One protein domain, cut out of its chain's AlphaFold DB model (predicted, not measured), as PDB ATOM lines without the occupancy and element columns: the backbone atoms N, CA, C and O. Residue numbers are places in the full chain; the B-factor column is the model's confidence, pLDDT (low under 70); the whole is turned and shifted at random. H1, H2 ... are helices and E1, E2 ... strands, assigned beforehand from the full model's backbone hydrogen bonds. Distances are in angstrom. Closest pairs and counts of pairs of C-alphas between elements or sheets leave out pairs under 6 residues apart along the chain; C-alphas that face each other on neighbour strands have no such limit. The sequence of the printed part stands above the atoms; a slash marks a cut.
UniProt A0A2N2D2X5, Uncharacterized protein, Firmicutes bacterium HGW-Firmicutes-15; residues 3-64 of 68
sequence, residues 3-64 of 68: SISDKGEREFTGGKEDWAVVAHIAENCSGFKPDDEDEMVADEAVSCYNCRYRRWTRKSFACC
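What this domain is: This is residues 3 to 64 of the 68 residues of an uncharacterized protein of Firmicutes bacterium HGW-Firmicutes-15 (UniProt A0A2N2D2X5). With little regular structure, the domain has a small three-strand sheet toward one end and, toward the other, the short helix H1 with much of the unnamed stretch 28 to 53. The 62 printed residues run E1, H1, E2, E3, mixed in class, with 18 in named elements; the sheet, E1, E3, E2, is antiparallel. It is compact, radius of gyration of the C-alphas 10.7 A, spanning 30 by 23 by 20 A.

How they stand to each other: E1, residues 10 to 12, is antiparallel to E3, residues 61 to 63, with N 12 and O 61 2.9 A apart. E2, residues 54 to 56, forms a hairpin with E3; N 55 and O 62 are 2.8 A apart. H1, residues 19 to 27, is not on the sheet; its O i to N i+4 pairs are each within hydrogen-bond range. E1, H1, E2 make a split strand-helix-strand unit, its strands running the same way with E3 between them; the crossover is right-handed.

Where its parts are: E1 (6.7 A) begins at C-alpha 10 (-12.085, 42.647, 12.057). H1 measures 12.4 A, E2 6.3 A. E3 (6.7 A) ends at C-alpha 63 (-8.339, 39.487, 14.527).

The domain as a whole: The printed part has no cut. H1 to E2 is a long link. No printed residue is under 70 in pLDDT.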
ATOM      1  N   SER A   3     -11.036  47.484   9.796       93.12
ATOM      2  CA  SER A   3     -12.219  47.371   8.938       93.12
ATOM      3  C   SER A   3     -12.941  46.056   9.202       93.12
ATOM      4  O   SER A   3     -12.363  45.121   9.751       93.12
ATOM      5  N   ILE A   4     -14.211  45.977   8.818       90.75
ATOM      6  CA  ILE A   4     -14.969  44.727   8.841       90.75
ATOM      7  C   ILE A   4     -14.950  44.143   7.429       90.75
ATOM      8  O   ILE A   4     -15.329  44.829   6.484       90.75
ATOM      9  N   SER A   5     -14.460  42.911   7.283       83.94
ATOM     10  CA  SER A   5     -14.497  42.184   6.010       83.94
ATOM     11  C   SER A   5     -15.929  41.754   5.671       83.94
ATOM     12  O   SER A   5     -16.800  41.733   6.542       83.94
ATOM     13  N   ASP A   6     -16.174  41.309   4.435       83.75
ATOM     14  CA  ASP A   6     -17.482  40.769   4.017       83.75
ATOM     15  C   ASP A   6     -17.944  39.565   4.864       83.75
ATOM     16  O   ASP A   6     -19.124  39.226   4.899       83.75
ATOM     17  N   LYS A   7     -17.012  38.918   5.580       80.69
ATOM     18  CA  LYS A   7     -17.273  37.802   6.503       80.69
ATOM     19  C   LYS A   7     -17.555  38.256   7.941       80.69
ATOM     20  O   LYS A   7     -17.712  37.416   8.824       80.69
ATOM     21  N   GLY A   8     -17.595  39.563   8.198       84.75
ATOM     22  CA  GLY A   8     -17.784  40.128   9.534       84.75
ATOM     23  C   GLY A   8     -16.523  40.119  10.407       84.75
ATOM     24  O   GLY A   8     -16.610  40.359  11.611       84.75
ATOM     25  N   GLU A   9     -15.350  39.832   9.839       87.88
ATOM     26  CA  GLU A   9     -14.095  39.741  10.589       87.88
ATOM     27  C   GLU A   9     -13.430  41.110  10.703       87.88
ATOM     28  O   GLU A   9     -13.460  41.907   9.766       87.88
ATOM     29  N   ARG A  10     -12.787  41.382  11.842       93.81
ATOM     30  CA  ARG A  10     -12.085  42.647  12.057       93.81
ATOM     31  C   ARG A  10     -10.687  42.569  11.439       93.81
ATOM     32  O   ARG A  10      -9.780  42.007  12.045       93.81
ATOM     33  N   GLU A  11     -10.523  43.107  10.238       95.44
ATOM     34  CA  GLU A  11      -9.271  43.118   9.477       95.44
ATOM     35  C   GLU A  11      -8.467  44.398   9.735       95.44
ATOM     36  O   GLU A  11      -9.013  45.504   9.760       95.44
ATOM     37  N   PHE A  12      -7.162  44.255   9.948       96.50
ATOM     38  CA  PHE A  12      -6.252  45.386  10.066       96.50
ATOM     39  C   PHE A  12      -5.952  45.978   8.684       96.50
ATOM     40  O   PHE A  12      -5.618  45.267   7.740       96.50
ATOM     41  N   THR A  13      -6.055  47.298   8.551       95.75
ATOM     42  CA  THR A  13      -5.934  47.977   7.250       95.75
ATOM     43  C   THR A  13      -4.528  48.476   6.932       95.75
ATOM     44  O   THR A  13      -4.314  48.966   5.830       95.75
ATOM     45  N   GLY A  14      -3.590  48.400   7.881       94.94
ATOM     46  CA  GLY A  14      -2.220  48.905   7.713       94.94
ATOM     47  C   GLY A  14      -1.292  47.983   6.915       94.94
ATOM     48  O   GLY A  14      -0.162  48.331   6.613       94.94
ATOM     49  N   GLY A  15      -1.761  46.792   6.532       94.88
ATOM     50  CA  GLY A  15      -0.946  45.843   5.772       94.88
ATOM     51  C   GLY A  15      -0.119  44.915   6.663       94.88
ATOM     52  O   GLY A  15      -0.488  44.659   7.815       94.88
ATOM     53  N   LYS A  16       0.948  44.338   6.101       96.00
ATOM     54  CA  LYS A  16       1.832  43.363   6.774       96.00
ATOM     55  C   LYS A  16       3.131  43.964   7.312       96.00
ATOM     56  O   LYS A  16       3.857  43.259   7.991       96.00
ATOM     57  N   GLU A  17       3.403  45.229   7.007       95.69
ATOM     58  CA  GLU A  17       4.668  45.899   7.341       95.69
ATOM     59  C   GLU A  17       4.472  47.079   8.309       95.69
ATOM     60  O   GLU A  17       5.398  47.835   8.583       95.69
ATOM     61  N   ASP A  18       3.269  47.229   8.866       96.56
ATOM     62  CA  ASP A  18       2.910  48.301   9.803       96.56
ATOM     63  C   ASP A  18       3.293  47.909  11.248       96.56
ATOM     64  O   ASP A  18       2.486  47.980  12.181       96.56
ATOM     65  N   TRP A  19       4.542  47.461  11.423       96.25
ATOM     66  CA  TRP A  19       5.086  46.830  12.636       96.25
ATOM     67  C   TRP A  19       4.829  47.652  13.905       96.25
ATOM     68  O   TRP A  19       4.179  47.183  14.841       96.25
ATOM     69  N   ALA A  20       5.232  48.925  13.893       96.69
ATOM     70  CA  ALA A  20       5.083  49.819  15.040       96.69
ATOM     71  C   ALA A  20       3.612  50.036  15.436       96.69
ATOM     72  O   ALA A  20       3.270  50.097  16.618       96.69
ATOM     73  N   VAL A  21       2.712  50.122  14.450       97.06
ATOM     74  CA  VAL A  21       1.283  50.350  14.697       97.06
ATOM     75  C   VAL A  21       0.659  49.130  15.366       97.06
ATOM     76  O   VAL A  21      -0.117  49.269  16.312       97.06
ATOM     77  N   VAL A  22       0.980  47.925  14.896       97.00
ATOM     78  CA  VAL A  22       0.398  46.699  15.455       97.00
ATOM     79  C   VAL A  22       0.993  46.302  16.804       97.00
ATOM     80  O   VAL A  22       0.276  45.678  17.593       97.00
ATOM     81  N   ALA A  23       2.245  46.684  17.079       97.94
ATOM     82  CA  ALA A  23       2.854  46.606  18.404       97.94
ATOM     83  C   ALA A  23       2.074  47.489  19.383       97.94
ATOM     84  O   ALA A  23       1.482  46.982  20.335       97.94
ATOM     85  N   HIS A  24       1.899  48.770  19.049       97.50
ATOM     86  CA  HIS A  24       1.140  49.703  19.883       97.50
ATOM     87  C   HIS A  24      -0.311  49.253  20.138       97.50
ATOM     88  O   HIS A  24      -0.842  49.390  21.243       97.50
ATOM     89  N   ILE A  25      -0.976  48.680  19.129       96.50
ATOM     90  CA  ILE A  25      -2.323  48.121  19.308       96.50
ATOM     91  C   ILE A  25      -2.303  46.920  20.267       96.50
ATOM     92  O   ILE A  25      -3.211  46.803  21.091       96.50
ATOM     93  N   ALA A  26      -1.309  46.032  20.164       97.19
ATOM     94  CA  ALA A  26      -1.198  44.850  21.015       97.19
ATOM     95  C   ALA A  26      -0.891  45.203  22.474       97.19
ATOM     96  O   ALA A  26      -1.518  44.632  23.363       97.19
ATOM     97  N   GLU A  27      -0.019  46.184  22.716       97.69
ATOM     98  CA  GLU A  27       0.298  46.702  24.057       97.69
ATOM     99  C   GLU A  27      -0.952  47.189  24.807       97.69
ATOM    100  O   GLU A  27      -1.049  47.066  26.025       97.69
ATOM    101  N   ASN A  28      -1.944  47.694  24.069       96.25
ATOM    102  CA  ASN A  28      -3.212  48.189  24.606       96.25
ATOM    103  C   ASN A  28      -4.367  47.175  24.472       96.25
ATOM    104  O   ASN A  28      -5.534  47.506  24.713       96.25
ATOM    105  N   CYS A  29      -4.082  45.937  24.059       95.62
ATOM    106  CA  CYS A  29      -5.091  44.914  23.819       95.62
ATOM    107  C   CYS A  29      -5.197  43.955  25.009       95.62
ATOM    108  O   CYS A  29      -4.388  43.047  25.168       95.62
ATOM    109  N   SER A  30      -6.277  44.067  25.789       95.12
ATOM    110  CA  SER A  30      -6.572  43.148  26.906       95.12
ATOM    111  C   SER A  30      -6.754  41.682  26.494       95.12
ATOM    112  O   SER A  30      -6.726  40.791  27.336       95.12
ATOM    113  N   GLY A  31      -6.968  41.432  25.204       95.00
ATOM    114  CA  GLY A  31      -7.116  40.100  24.635       95.00
ATOM    115  C   GLY A  31      -5.880  39.590  23.894       95.00
ATOM    116  O   GLY A  31      -5.966  38.554  23.232       95.00
ATOM    117  N   PHE A  32      -4.757  40.315  23.947       97.00
ATOM    118  CA  PHE A  32      -3.505  39.839  23.375       97.00
ATOM    119  C   PHE A  32      -3.097  38.522  24.034       97.00
ATOM    120  O   PHE A  32      -3.162  38.357  25.253       97.00
ATOM    121  N   LYS A  33      -2.671  37.572  23.206       97.44
ATOM    122  CA  LYS A  33      -2.079  36.330  23.675       97.44
ATOM    123  C   LYS A  33      -0.985  35.924  22.692       97.44
ATOM    124  O   LYS A  33      -1.324  35.778  21.513       97.44
ATOM    125  N   PRO A  34       0.269  35.761  23.151       97.50
ATOM    126  CA  PRO A  34       1.364  35.389  22.267       97.50
ATOM    127  C   PRO A  34       1.035  34.082  21.539       97.50
ATOM    128  O   PRO A  34       0.349  33.208  22.090       97.50
ATOM    129  N   ASP A  35       1.443  34.015  20.277       97.31
ATOM    130  CA  ASP A  35       1.451  32.786  19.486       97.31
ATOM    131  C   ASP A  35       2.592  31.858  19.931       97.31
ATOM    132  O   ASP A  35       3.314  32.166  20.882       97.31
ATOM    133  N   ASP A  36       2.712  30.705  19.284       96.69
ATOM    134  CA  ASP A  36       3.898  29.859  19.418       96.69
ATOM    135  C   ASP A  36       5.165  30.624  18.985       96.69
ATOM    136  O   ASP A  36       5.104  31.426  18.051       96.69
ATOM    137  N   GLU A  37       6.295  30.411  19.668       94.56
ATOM    138  CA  GLU A  37       7.547  31.133  19.386       94.56
ATOM    139  C   GLU A  37       8.025  30.908  17.945       94.56
ATOM    140  O   GLU A  37       8.504  31.852  17.317       94.56
ATOM    141  N   ASP A  38       7.801  29.715  17.382       96.00
ATOM    142  CA  ASP A  38       8.179  29.384  16.003       96.00
ATOM    143  C   ASP A  38       7.272  30.068  14.950       96.00
ATOM    144  O   ASP A  38       7.612  30.126  13.767       96.00
ATOM    145  N   GLU A  39       6.118  30.604  15.365       94.56
ATOM    146  CA  GLU A  39       5.136  31.300  14.515       94.56
ATOM    147  C   GLU A  39       5.205  32.836  14.653       94.56
ATOM    148  O   GLU A  39       4.503  33.567  13.935       94.56
ATOM    149  N   MET A  40       6.025  33.348  15.577       95.62
ATOM    150  CA  MET A  40       6.238  34.785  15.747       95.62
ATOM    151  C   MET A  40       7.062  35.348  14.585       95.62
ATOM    152  O   MET A  40       8.072  34.786  14.175       95.62
ATOM    153  N   VAL A  41       6.621  36.482  14.040       96.31
ATOM    154  CA  VAL A  41       7.240  37.126  12.865       96.31
ATOM    155  C   VAL A  41       7.705  38.556  13.120       96.31
ATOM    156  O   VAL A  41       8.391  39.121  12.274       96.31
ATOM    157  N   ALA A  42       7.277  39.170  14.224       96.50
ATOM    158  CA  ALA A  42       7.702  40.507  14.621       96.50
ATOM    159  C   ALA A  42       8.784  40.418  15.700       96.50
ATOM    160  O   ALA A  42       8.701  39.558  16.579       96.50
ATOM    161  N   ASP A  43       9.744  41.340  15.662       95.38
ATOM    162  CA  ASP A  43      10.800  41.442  16.674       95.38
ATOM    163  C   ASP A  43      10.225  41.853  18.041       95.38
ATOM    164  O   ASP A  43      10.724  41.452  19.095       95.38
ATOM    165  N   GLU A  44       9.141  42.636  18.053       95.75
ATOM    166  CA  GLU A  44       8.435  42.983  19.279       95.75
ATOM    167  C   GLU A  44       7.641  41.785  19.821       95.75
ATOM    168  O   GLU A  44       6.669  41.322  19.218       95.75
ATOM    169  N   ALA A  45       7.985  41.335  21.034       92.31
ATOM    170  CA  ALA A  45       7.285  40.238  21.712       92.31
ATOM    171  C   ALA A  45       5.768  40.488  21.862       92.31
ATOM    172  O   ALA A  45       4.965  39.556  21.806       92.31
ATOM    173  N   VAL A  46       5.359  41.754  22.023       97.62
ATOM    174  CA  VAL A  46       3.952  42.173  22.092       97.62
ATOM    175  C   VAL A  46       3.569  42.885  20.795       97.62
ATOM    176  O   VAL A  46       3.716  44.094  20.656       97.62
ATOM    177  N   SER A  47       3.054  42.120  19.834       98.19
ATOM    178  CA  SER A  47       2.600  42.618  18.532       98.19
ATOM    179  C   SER A  47       1.390  41.837  18.042       98.19
ATOM    180  O   SER A  47       1.313  40.623  18.226       98.19
ATOM    181  N   CYS A  48       0.430  42.489  17.371       97.75
ATOM    182  CA  CYS A  48      -0.715  41.758  16.812       97.75
ATOM    183  C   CYS A  48      -0.274  40.741  15.743       97.75
ATOM    184  O   CYS A  48      -1.013  39.790  15.488       97.75
ATOM    185  N   TYR A  49       0.916  40.907  15.152       97.75
ATOM    186  CA  TYR A  49       1.513  39.910  14.264       97.75
ATOM    187  C   TYR A  49       1.954  38.630  14.989       97.75
ATOM    188  O   TYR A  49       1.860  37.554  14.401       97.75
ATOM    189  N   ASN A  50       2.308  38.744  16.272       98.12
ATOM    190  CA  ASN A  50       2.702  37.651  17.166       98.12
ATOM    191  C   ASN A  50       1.545  37.184  18.066       98.12
ATOM    192  O   ASN A  50       1.762  36.563  19.101       98.12
ATOM    193  N   CYS A  51       0.299  37.520  17.725       97.69
ATOM    194  CA  CYS A  51      -0.872  37.129  18.504       97.69
ATOM    195  C   CYS A  51      -1.519  35.869  17.921       97.69
ATOM    196  O   CYS A  51      -1.930  35.878  16.761       97.69
ATOM    197  N   ARG A  52      -1.781  34.848  18.747       96.94
ATOM    198  CA  ARG A  52      -2.439  33.590  18.324       96.94
ATOM    199  C   ARG A  52      -3.833  33.750  17.712       96.94
ATOM    200  O   ARG A  52      -4.387  32.821  17.124       96.94
ATOM    201  N   TYR A  53      -4.468  34.901  17.929       96.06
ATOM    202  CA  TYR A  53      -5.784  35.222  17.372       96.06
ATOM    203  C   TYR A  53      -5.701  35.895  15.999       96.06
ATOM    204  O   TYR A  53      -6.734  36.239  15.424       96.06
ATOM    205  N   ARG A  54      -4.494  36.090  15.464       96.31
ATOM    206  CA  ARG A  54      -4.256  36.583  14.112       96.31
ATOM    207  C   ARG A  54      -4.595  35.511  13.085       96.31
ATOM    208  O   ARG A  54      -4.066  34.404  13.129       96.31
ATOM    209  N   ARG A  55      -5.330  35.881  12.040       95.69
ATOM    210  CA  ARG A  55      -5.421  35.107  10.796       95.69
ATOM    211  C   ARG A  55      -4.892  35.925   9.639       95.69
ATOM    212  O   ARG A  55      -5.481  36.944   9.301       95.69
ATOM    213  N   TRP A  56      -3.787  35.490   9.039       95.50
ATOM    214  CA  TRP A  56      -3.245  36.156   7.860       95.50
ATOM    215  C   TRP A  56      -4.272  36.195   6.736       95.50
ATOM    216  O   TRP A  56      -4.896  35.190   6.398       95.50
ATOM    217  N   THR A  57      -4.403  37.363   6.127       93.75
ATOM    218  CA  THR A  57      -5.134  37.551   4.884       93.75
ATOM    219  C   THR A  57      -4.149  37.880   3.771       93.75
ATOM    220  O   THR A  57      -2.926  37.951   3.957       93.75
ATOM    221  N   ARG A  58      -4.671  38.065   2.557       92.94
ATOM    222  CA  ARG A  58      -3.833  38.432   1.414       92.94
ATOM    223  C   ARG A  58      -3.148  39.783   1.634       92.94
ATOM    224  O   ARG A  58      -1.986  39.924   1.272       92.94
ATOM    225  N   LYS A  59      -3.860  40.754   2.218       92.06
ATOM    226  CA  LYS A  59      -3.380  42.135   2.391       92.06
ATOM    227  C   LYS A  59      -2.778  42.395   3.771       92.06
ATOM    228  O   LYS A  59      -1.848  43.181   3.873       92.06
ATOM    229  N   SER A  60      -3.303  41.761   4.816       95.75
ATOM    230  CA  SER A  60      -2.876  41.985   6.199       95.75
ATOM    231  C   SER A  60      -3.277  40.780   7.055       95.75
ATOM    232  O   SER A  60      -2.892  39.661   6.718       95.75
ATOM    233  N   PHE A  61      -4.051  40.978   8.123       96.25
ATOM    234  CA  PHE A  61      -4.604  39.939   8.976       96.25
ATOM    235  C   PHE A  61      -5.958  40.338   9.575       96.25
ATOM    236  O   PHE A  61      -6.245  41.517   9.788       96.25
ATOM    237  N   ALA A  62      -6.760  39.336   9.920       96.31
ATOM    238  CA  ALA A  62      -7.962  39.469  10.725       96.31
ATOM    239  C   ALA A  62      -7.692  39.100  12.189       96.31
ATOM    240  O   ALA A  62      -6.938  38.170  12.485       96.31
ATOM    241  N   CYS A  63      -8.328  39.818  13.110       95.81
ATOM    242  CA  CYS A  63      -8.339  39.487  14.527       95.81
ATOM    243  C   CYS A  63      -9.574  38.635  14.850       95.81
ATOM    244  O   CYS A  63     -10.708  39.088  14.693       95.81
ATOM    245  N   CYS A  64      -9.359  37.403  15.318       94.19
ATOM    246  CA  CYS A  64     -10.432  36.458  15.634       94.19
ATOM    247  C   CYS A  64     -10.988  36.586  17.054       94.19
ATOM    248  O   CYS A  64     -11.912  35.852  17.411       94.19
TER     249      CYS A  64